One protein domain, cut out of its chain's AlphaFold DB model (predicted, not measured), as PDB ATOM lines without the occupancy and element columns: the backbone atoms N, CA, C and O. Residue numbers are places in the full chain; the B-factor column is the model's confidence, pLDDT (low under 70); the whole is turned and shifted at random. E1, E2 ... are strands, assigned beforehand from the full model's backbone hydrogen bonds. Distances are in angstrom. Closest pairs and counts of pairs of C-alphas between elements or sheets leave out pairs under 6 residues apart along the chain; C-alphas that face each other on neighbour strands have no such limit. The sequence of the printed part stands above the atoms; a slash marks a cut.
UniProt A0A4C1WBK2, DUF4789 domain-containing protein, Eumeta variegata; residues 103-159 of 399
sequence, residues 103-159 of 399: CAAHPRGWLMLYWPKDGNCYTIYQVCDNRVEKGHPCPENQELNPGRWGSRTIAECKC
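What this domain is: This is residues 103 to 159 of the 399 residues of the protein "DUF4789 domain-containing protein" of Eumeta variegata (UniProt A0A4C1WBK2). Three strand hairpins follow one another along the printed part: the short hairpin E1 and E2 lies near the middle, the longer hairpin E5 and E6 reaches out to one end with E6 beside E1, and the small hairpin E3 and E4 makes the opposite end. Outside the named strands lie residues 103 to 111 before E1, with two short helical runs at 103 to 105 and 109 to 111, residues 115 to 120 in the link of the first hairpin, and the loop of residues 134 to 142, which leads from E4 back to E5. The printed part has 57 residues with no named helix and six named strands, in the order E1, E2, E3, E4, E5, E6, which form three separate two-stranded antiparallel sheets. The class is all strand, though under half of the residues, 26 of 57, are in named elements. The whole is compact, with a radius of gyration of the C-alphas of 11.2 A and spans of 35 by 26 by 17 A.

Where its parts are: The printed part begins with Cys 103, whose C-alpha is at (107.876, 162.079, 163.639). E1, residues 112 to 114, starts at C-alpha 112 at (105.071, 159.441, 159.161) and is 6.8 A long from first to last C-alpha. E2, residues 121 to 123, is 7.0 A long. E3, residues 126 to 128, measures 6.4 A and E4, residues 131 to 133, measures 5.7 A. E5, residues 143 to 149, is 17.9 A long. E6, residues 152 to 158, is 17.7 A long and ends at C-alpha 158 at (110.187, 158.838, 144.291). E5 and E6 are the longest strands, with 7 residues each.

How they stand to each other: E1 and E2 are a hairpin of antiparallel neighbours, with 146 degrees between their directions. N 113 and O 122 are within hydrogen-bond range at 2.8 A, and N 122 and O 113 at 3.0 A. E2 runs on into E3 across a break of 2 residues, at 59 degrees, and these two strands meet only through their link. E3 and E4 are a second antiparallel hairpin, at 130 degrees, with N 128 and O 131 within hydrogen-bond range at 2.9 A and N 133 and O 126 at 2.8 A. E3 is apart from E1, E5 and E6, and E4 is apart from E1, E2, E5 and E6. E5 and E6 are the third antiparallel hairpin, at 143 degrees. N 145 and O 156 are 2.8 A apart and N 154 and O 147 are 3.1 A apart, both within hydrogen-bond range. The C-alphas of Leu 144 and Cys 157, which face each other in this pair, are 4.8 A apart. E1 and E6 have 4 pairs of C-alphas within 8 A, the closest being those of Leu 113 and Ala 155 at 5.7 A. E1 and E5 have 1 such pair, the C-alphas of Leu 113 and Pro 146, 7.2 A apart. E2 and E5 also have 1, the C-alphas of Thr 123 and Leu 144, 7.9 A apart. E2 and E6 are apart.

The domain as a whole: The two C-alphas farthest apart are those of Asp 129 and Gly 150, at 36.8 A. The C-alphas of Cys 103 and Cys 159, the first and last printed residues, are 22.7 A apart. The centres of E2 and E1 are nearest to the mean of the C-alphas, at 4.9 A and 5.1 A, and those of E4 and E3 are farthest, at 13.5 A and 12.5 A. The printed part has no cut. The links E2 to E3, E3 to E4 and E5 to E6 are tight, those from E1 to E2 and from E4 to E5 are short, and no link is long. The mean pLDDT of the printed part is 73.3. It is under 70 at 16 residues: 125 to 136, 140, 149, and 151 to 152. E3 and E4 each have a mean pLDDT of 48.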
ATOM      1  N   CYS A 103     109.307 162.310 163.816       87.12
ATOM      2  CA  CYS A 103     107.876 162.079 163.639       87.12
ATOM      3  C   CYS A 103     107.391 160.763 164.249       87.12
ATOM      4  O   CYS A 103     106.216 160.667 164.594       87.12
ATOM      5  N   ALA A 104     108.284 159.795 164.477       86.56
ATOM      6  CA  ALA A 104     107.947 158.531 165.125       86.56
ATOM      7  C   ALA A 104     107.478 158.693 166.586       86.56
ATOM      8  O   ALA A 104     106.888 157.764 167.129       86.56
ATOM      9  N   ALA A 105     107.694 159.859 167.212       85.81
ATOM     10  CA  ALA A 105     107.189 160.162 168.553       85.81
ATOM     11  C   ALA A 105     105.680 160.484 168.594       85.81
ATOM     12  O   ALA A 105     105.078 160.449 169.666       85.81
ATOM     13  N   HIS A 106     105.059 160.799 167.450       83.62
ATOM     14  CA  HIS A 106     103.630 161.107 167.367       83.62
ATOM     15  C   HIS A 106     102.773 159.826 167.390       83.62
ATOM     16  O   HIS A 106     103.239 158.757 166.980       83.62
ATOM     17  N   PRO A 107     101.492 159.896 167.801       78.88
ATOM     18  CA  PRO A 107     100.559 158.789 167.604       78.88
ATOM     19  C   PRO A 107     100.449 158.460 166.108       78.88
ATOM     20  O   PRO A 107     100.248 159.350 165.287       78.88
ATOM     21  N   ARG A 108     100.597 157.176 165.745       77.31
ATOM     22  CA  ARG A 108     100.755 156.707 164.346       77.31
ATOM     23  C   ARG A 108     102.013 157.239 163.630       77.31
ATOM     24  O   ARG A 108     102.119 157.135 162.413       77.31
ATOM     25  N   GLY A 109     103.008 157.721 164.375       80.50
ATOM     26  CA  GLY A 109     104.252 158.287 163.848       80.50
ATOM     27  C   GLY A 109     105.122 157.314 163.047       80.50
ATOM     28  O   GLY A 109     105.923 157.740 162.223       80.50
ATOM     29  N   TRP A 110     104.937 156.001 163.219       78.69
ATOM     30  CA  TRP A 110     105.600 154.971 162.405       78.69
ATOM     31  C   TRP A 110     105.154 154.975 160.926       78.69
ATOM     32  O   TRP A 110     105.843 154.409 160.076       78.69
ATOM     33  N   LEU A 111     104.034 155.643 160.618       82.56
ATOM     34  CA  LEU A 111     103.528 155.918 159.269       82.56
ATOM     35  C   LEU A 111     103.901 157.320 158.770       82.56
ATOM     36  O   LEU A 111     103.388 157.747 157.740       82.56
ATOM     37  N   MET A 112     104.737 158.062 159.495       85.88
ATOM     38  CA  MET A 112     105.071 159.441 159.161       85.88
ATOM     39  C   MET A 112     106.568 159.615 158.945       85.88
ATOM     40  O   MET A 112     107.379 158.972 159.609       85.88
ATOM     41  N   LEU A 113     106.946 160.525 158.054       85.56
ATOM     42  CA  LEU A 113     108.323 160.943 157.840       85.56
ATOM     43  C   LEU A 113     108.475 162.439 158.087       85.56
ATOM     44  O   LEU A 113     107.621 163.244 157.711       85.56
ATOM     45  N   TYR A 114     109.593 162.792 158.709       85.00
ATOM     46  CA  TYR A 114     110.000 164.173 158.922       85.00
ATOM     47  C   TYR A 114     110.510 164.802 157.626       85.00
ATOM     48  O   TYR A 114     111.451 164.286 157.014       85.00
ATOM     49  N   TRP A 115     109.926 165.936 157.234       84.62
ATOM     50  CA  TRP A 115     110.368 166.715 156.083       84.62
ATOM     51  C   TRP A 115     111.238 167.905 156.521       84.62
ATOM     52  O   TRP A 115     110.763 168.814 157.202       84.62
ATOM     53  N   PRO A 116     112.527 167.959 156.133       78.50
ATOM     54  CA  PRO A 116     113.432 168.986 156.646       78.50
ATOM     55  C   PRO A 116     113.152 170.419 156.179       78.50
ATOM     56  O   PRO A 116     113.640 171.344 156.821       78.50
ATOM     57  N   LYS A 117     112.449 170.627 155.051       79.69
ATOM     58  CA  LYS A 117     112.295 171.978 154.473       79.69
ATOM     59  C   LYS A 117     111.313 172.856 155.244       79.69
ATOM     60  O   LYS A 117     111.503 174.064 155.277       79.69
ATOM     61  N   ASP A 118     110.274 172.260 155.816       82.44
ATOM     62  CA  ASP A 118     109.219 172.956 156.563       82.44
ATOM     63  C   ASP A 118     109.122 172.500 158.025       82.44
ATOM     64  O   ASP A 118     108.442 173.145 158.817       82.44
ATOM     65  N   GLY A 119     109.829 171.429 158.403       82.56
ATOM     66  CA  GLY A 119     109.828 170.895 159.763       82.56
ATOM     67  C   GLY A 119     108.578 170.089 160.114       82.56
ATOM     68  O   GLY A 119     108.375 169.781 161.288       82.56
ATOM     69  N   ASN A 120     107.750 169.734 159.128       85.69
ATOM     70  CA  ASN A 120     106.491 169.027 159.341       85.69
ATOM     71  C   ASN A 120     106.632 167.503 159.194       85.69
ATOM     72  O   ASN A 120     107.589 166.976 158.619       85.69
ATOM     73  N   CYS A 121     105.641 166.784 159.726       85.12
ATOM     74  CA  CYS A 121     105.517 165.331 159.636       85.12
ATOM     75  C   CYS A 121     104.437 164.946 158.624       85.12
ATOM     76  O   CYS A 121     103.290 165.365 158.765       85.12
ATOM     77  N   TYR A 122     104.784 164.102 157.653       83.56
ATOM     78  CA  TYR A 122     103.883 163.690 156.574       83.56
ATOM     79  C   TYR A 122     103.697 162.182 156.532       83.56
ATOM     80  O   TYR A 122     104.645 161.435 156.763       83.56
ATOM     81  N   THR A 123     102.489 161.720 156.219       80.31
ATOM     82  CA  THR A 123     102.183 160.289 156.121       80.31
ATOM     83  C   THR A 123     102.738 159.672 154.837       80.31
ATOM     84  O   THR A 123     102.580 160.246 153.762       80.31
ATOM     85  N   ILE A 124     103.338 158.480 154.929       74.19
ATOM     86  CA  ILE A 124     103.870 157.740 153.762       74.19
ATOM     87  C   ILE A 124     102.789 157.031 152.937       74.19
ATOM     88  O   ILE A 124     102.998 156.762 151.761       74.19
ATOM     89  N   TYR A 125     101.627 156.758 153.535       66.88
ATOM     90  CA  TYR A 125     100.458 156.209 152.851       66.88
ATOM     91  C   TYR A 125      99.265 157.098 153.189       66.88
ATOM     92  O   TYR A 125      98.810 157.099 154.333       66.88
ATOM     93  N   GLN A 126      98.769 157.868 152.227       55.66
ATOM     94  CA  GLN A 126      97.507 158.578 152.380       55.66
ATOM     95  C   GLN A 126      96.514 157.948 151.401       55.66
ATOM     96  O   GLN A 126      96.763 157.857 150.207       55.66
ATOM     97  N   VAL A 127      95.421 157.405 151.932       46.41
ATOM     98  CA  VAL A 127      94.292 156.905 151.139       46.41
ATOM     99  C   VAL A 127      93.136 157.854 151.408       46.41
ATOM    100  O   VAL A 127      92.669 157.926 152.543       46.41
ATOM    101  N   CYS A 128      92.678 158.563 150.381       42.72
ATOM    102  CA  CYS A 128      91.459 159.366 150.416       42.72
ATOM    103  C   CYS A 128      90.604 158.981 149.199       42.72
ATOM    104  O   CYS A 128      91.121 158.829 148.095       42.72
ATOM    105  N   ASP A 129      89.301 158.765 149.396       39.25
ATOM    106  CA  ASP A 129      88.328 158.443 148.336       39.25
ATOM    107  C   ASP A 129      88.714 157.283 147.395       39.25
ATOM    108  O   ASP A 129      88.666 157.407 146.169       39.25
ATOM    109  N   ASN A 130      89.110 156.129 147.950       45.25
ATOM    110  CA  ASN A 130      89.563 154.961 147.171       45.25
ATOM    111  C   ASN A 130      90.710 155.272 146.179       45.25
ATOM    112  O   ASN A 130      90.966 154.496 145.257       45.25
ATOM    113  N   ARG A 131      91.433 156.383 146.381       45.38
ATOM    114  CA  ARG A 131      92.682 156.733 145.704       45.38
ATOM    115  C   ARG A 131      93.779 156.879 146.751       45.38
ATOM    116  O   ARG A 131      93.550 157.363 147.857       45.38
ATOM    117  N   VAL A 132      94.989 156.456 146.404       48.50
ATOM    118  CA  VAL A 132      96.172 156.829 147.181       48.50
ATOM    119  C   VAL A 132      96.402 158.314 146.904       48.50
ATOM    120  O   VAL A 132      96.851 158.689 145.820       48.50
ATOM    121  N   GLU A 133      96.004 159.176 147.836       50.91
ATOM    122  CA  GLU A 133      96.407 160.572 147.793       50.91
ATOM    123  C   GLU A 133      97.897 160.654 148.128       50.91
ATOM    124  O   GLU A 133      98.424 159.981 149.011       50.91
ATOM    125  N   LYS A 134      98.605 161.431 147.317       54.56
ATOM    126  CA  LYS A 134     100.059 161.559 147.334       54.56
ATOM    127  C   LYS A 134     100.482 162.164 148.671       54.56
ATOM    128  O   LYS A 134      99.914 163.168 149.092       54.56
ATOM    129  N   GLY A 135     101.505 161.597 149.308       55.56
ATOM    130  CA  GLY A 135     102.142 162.230 150.459       55.56
ATOM    131  C   GLY A 135     102.643 163.621 150.063       55.56
ATOM    132  O   GLY A 135     103.656 163.751 149.373       55.56
ATOM    133  N   HIS A 136     101.931 164.673 150.477       58.03
ATOM    134  CA  HIS A 136     102.493 166.022 150.532       58.03
ATOM    135  C   HIS A 136     103.844 165.921 151.266       58.03
ATOM    136  O   HIS A 136     103.925 165.154 152.225       58.03
ATOM    137  N   PRO A 137     104.929 166.587 150.833       71.81
ATOM    138  CA  PRO A 137     105.033 167.713 149.900       71.81
ATOM    139  C   PRO A 137     105.527 167.337 148.483       71.81
ATOM    140  O   PRO A 137     106.098 168.180 147.786       71.81
ATOM    141  N   CYS A 138     105.374 166.081 148.053       75.00
ATOM    142  CA  CYS A 138     105.897 165.638 146.759       75.00
ATOM    143  C   CYS A 138     105.106 166.199 145.552       75.00
ATOM    144  O   CYS A 138     103.903 166.446 145.667       75.00
ATOM    145  N   PRO A 139     105.759 166.394 144.385       74.62
ATOM    146  CA  PRO A 139     105.101 166.823 143.150       74.62
ATOM    147  C   PRO A 139     104.016 165.852 142.680       74.62
ATOM    148  O   PRO A 139     103.991 164.673 143.043       74.62
ATOM    149  N   GLU A 140     103.161 166.328 141.779       68.19
ATOM    150  CA  GLU A 140     102.144 165.497 141.150       68.19
ATOM    151  C   GLU A 140     102.800 164.289 140.436       68.19
ATOM    152  O   GLU A 140     103.585 164.458 139.507       68.19
ATOM    153  N   ASN A 141     102.466 163.070 140.890       76.06
ATOM    154  CA  ASN A 141     102.920 161.747 140.399       76.06
ATOM    155  C   ASN A 141     104.180 161.184 141.070       76.06
ATOM    156  O   ASN A 141     104.764 160.229 140.565       76.06
ATOM    157  N   GLN A 142     104.570 161.732 142.221       80.25
ATOM    158  CA  GLN A 142     105.580 161.144 143.099       80.25
ATOM    159  C   GLN A 142     104.970 160.743 144.445       80.25
ATOM    160  O   GLN A 142     103.967 161.304 144.885       80.25
ATOM    161  N   GLU A 143     105.605 159.780 145.102       80.38
ATOM    162  CA  GLU A 143     105.242 159.266 146.418       80.38
ATOM    163  C   GLU A 143     106.365 159.516 147.425       80.38
ATOM    164  O   GLU A 143     107.558 159.387 147.111       80.38
ATOM    165  N   LEU A 144     105.971 159.839 148.658       82.31
ATOM    166  CA  LEU A 144     106.887 160.044 149.771       82.31
ATOM    167  C   LEU A 144     107.434 158.696 150.247       82.31
ATOM    168  O   LEU A 144     106.701 157.849 150.751       82.31
ATOM    169  N   ASN A 145     108.737 158.503 150.099       80.12
ATOM    170  CA  ASN A 145     109.435 157.273 150.434       80.12
ATOM    171  C   ASN A 145     110.506 157.520 151.514       80.12
ATOM    172  O   ASN A 145     111.066 158.617 151.611       80.12
ATOM    173  N   PRO A 146     110.816 156.506 152.342       79.38
ATOM    174  CA  PRO A 146     111.910 156.582 153.298       79.38
ATOM    175  C   PRO A 146     113.256 156.391 152.586       79.38
ATOM    176  O   PRO A 146     113.605 155.291 152.160       79.38
ATOM    177  N   GLY A 147     114.031 157.466 152.500       76.81
ATOM    178  CA  GLY A 147     115.394 157.482 151.985       76.81
ATOM    179  C   GLY A 147     116.455 157.367 153.074       76.81
ATOM    180  O   GLY A 147     116.183 157.422 154.279       76.81
ATOM    181  N   ARG A 148     117.713 157.231 152.640       74.94
ATOM    182  CA  ARG A 148     118.875 157.116 153.531       74.94
ATOM    183  C   ARG A 148     119.899 158.201 153.240       74.94
ATOM    184  O   ARG A 148     120.443 158.263 152.144       74.94
ATOM    185  N   TRP A 149     120.242 158.974 154.264       67.62
ATOM    186  CA  TRP A 149     121.369 159.903 154.215       67.62
ATOM    187  C   TRP A 149     122.265 159.686 155.433       67.62
ATOM    188  O   TRP A 149     121.938 160.073 156.559       67.62
ATOM    189  N   GLY A 150     123.394 159.004 155.222       73.50
ATOM    190  CA  GLY A 150     124.263 158.562 156.315       73.50
ATOM    191  C   GLY A 150     123.523 157.637 157.290       73.50
ATOM    192  O   GLY A 150     123.054 156.565 156.904       73.50
ATOM    193  N   SER A 151     123.419 158.046 158.559       66.81
ATOM    194  CA  SER A 151     122.732 157.308 159.634       66.81
ATOM    195  C   SER A 151     121.277 157.735 159.881       66.81
ATOM    196  O   SER A 151     120.602 157.106 160.699       66.81
ATOM    197  N   ARG A 152     120.780 158.775 159.195       67.94
ATOM    198  CA  ARG A 152     119.421 159.313 159.369       67.94
ATOM    199  C   ARG A 152     118.483 158.833 158.263       67.94
ATOM    200  O   ARG A 152     118.898 158.664 157.113       67.94
ATOM    201  N   THR A 153     117.216 158.649 158.624       74.44
ATOM    202  CA  THR A 153     116.136 158.450 157.654       74.44
ATOM    203  C   THR A 153     115.690 159.826 157.182       74.44
ATOM    204  O   THR A 153     115.337 160.670 158.003       74.44
ATOM    205  N   ILE A 154     115.729 160.065 155.873       76.19
ATOM    206  CA  ILE A 154     115.235 161.308 155.274       76.19
ATOM    207  C   ILE A 154     114.051 160.969 154.382       76.19
ATOM    208  O   ILE A 154     114.061 159.956 153.693       76.19
ATOM    209  N   ALA A 155     113.031 161.813 154.408       80.69
ATOM    210  CA  ALA A 155     111.923 161.735 153.478       80.69
ATOM    211  C   ALA A 155     112.381 162.137 152.063       80.69
ATOM    212  O   ALA A 155     112.938 163.217 151.873       80.69
ATOM    213  N   GLU A 156     112.153 161.278 151.074       80.81
ATOM    214  CA  GLU A 156     112.478 161.536 149.668       80.81
ATOM    215  C   GLU A 156     111.257 161.294 148.779       80.81
ATOM    216  O   GLU A 156     110.431 160.433 149.067       80.81
ATOM    217  N   CYS A 157     111.139 162.042 147.687       81.25
ATOM    218  CA  CYS A 157     110.075 161.830 146.711       81.25
ATOM    219  C   CYS A 157     110.580 160.910 145.597       81.25
ATOM    220  O   CYS A 157     111.632 161.166 145.008       81.25
ATOM    221  N   LYS A 158     109.847 159.831 145.321       81.88
ATOM    222  CA  LYS A 158     110.187 158.838 144.291       81.88
ATOM    223  C   LYS A 158     108.978 158.512 143.430       81.88
ATOM    224  O   LYS A 158     107.845 158.684 143.861       81.88
ATOM    225  N   CYS A 159     109.217 158.026 142.214       84.12
ATOM    226  CA  CYS A 159     108.123 157.516 141.396       84.12
ATOM    227  C   CYS A 159     107.453 156.306 142.069       84.12
ATOM    228  O   CYS A 159     108.170 155.471 142.645       84.12
TER     229      CYS A 159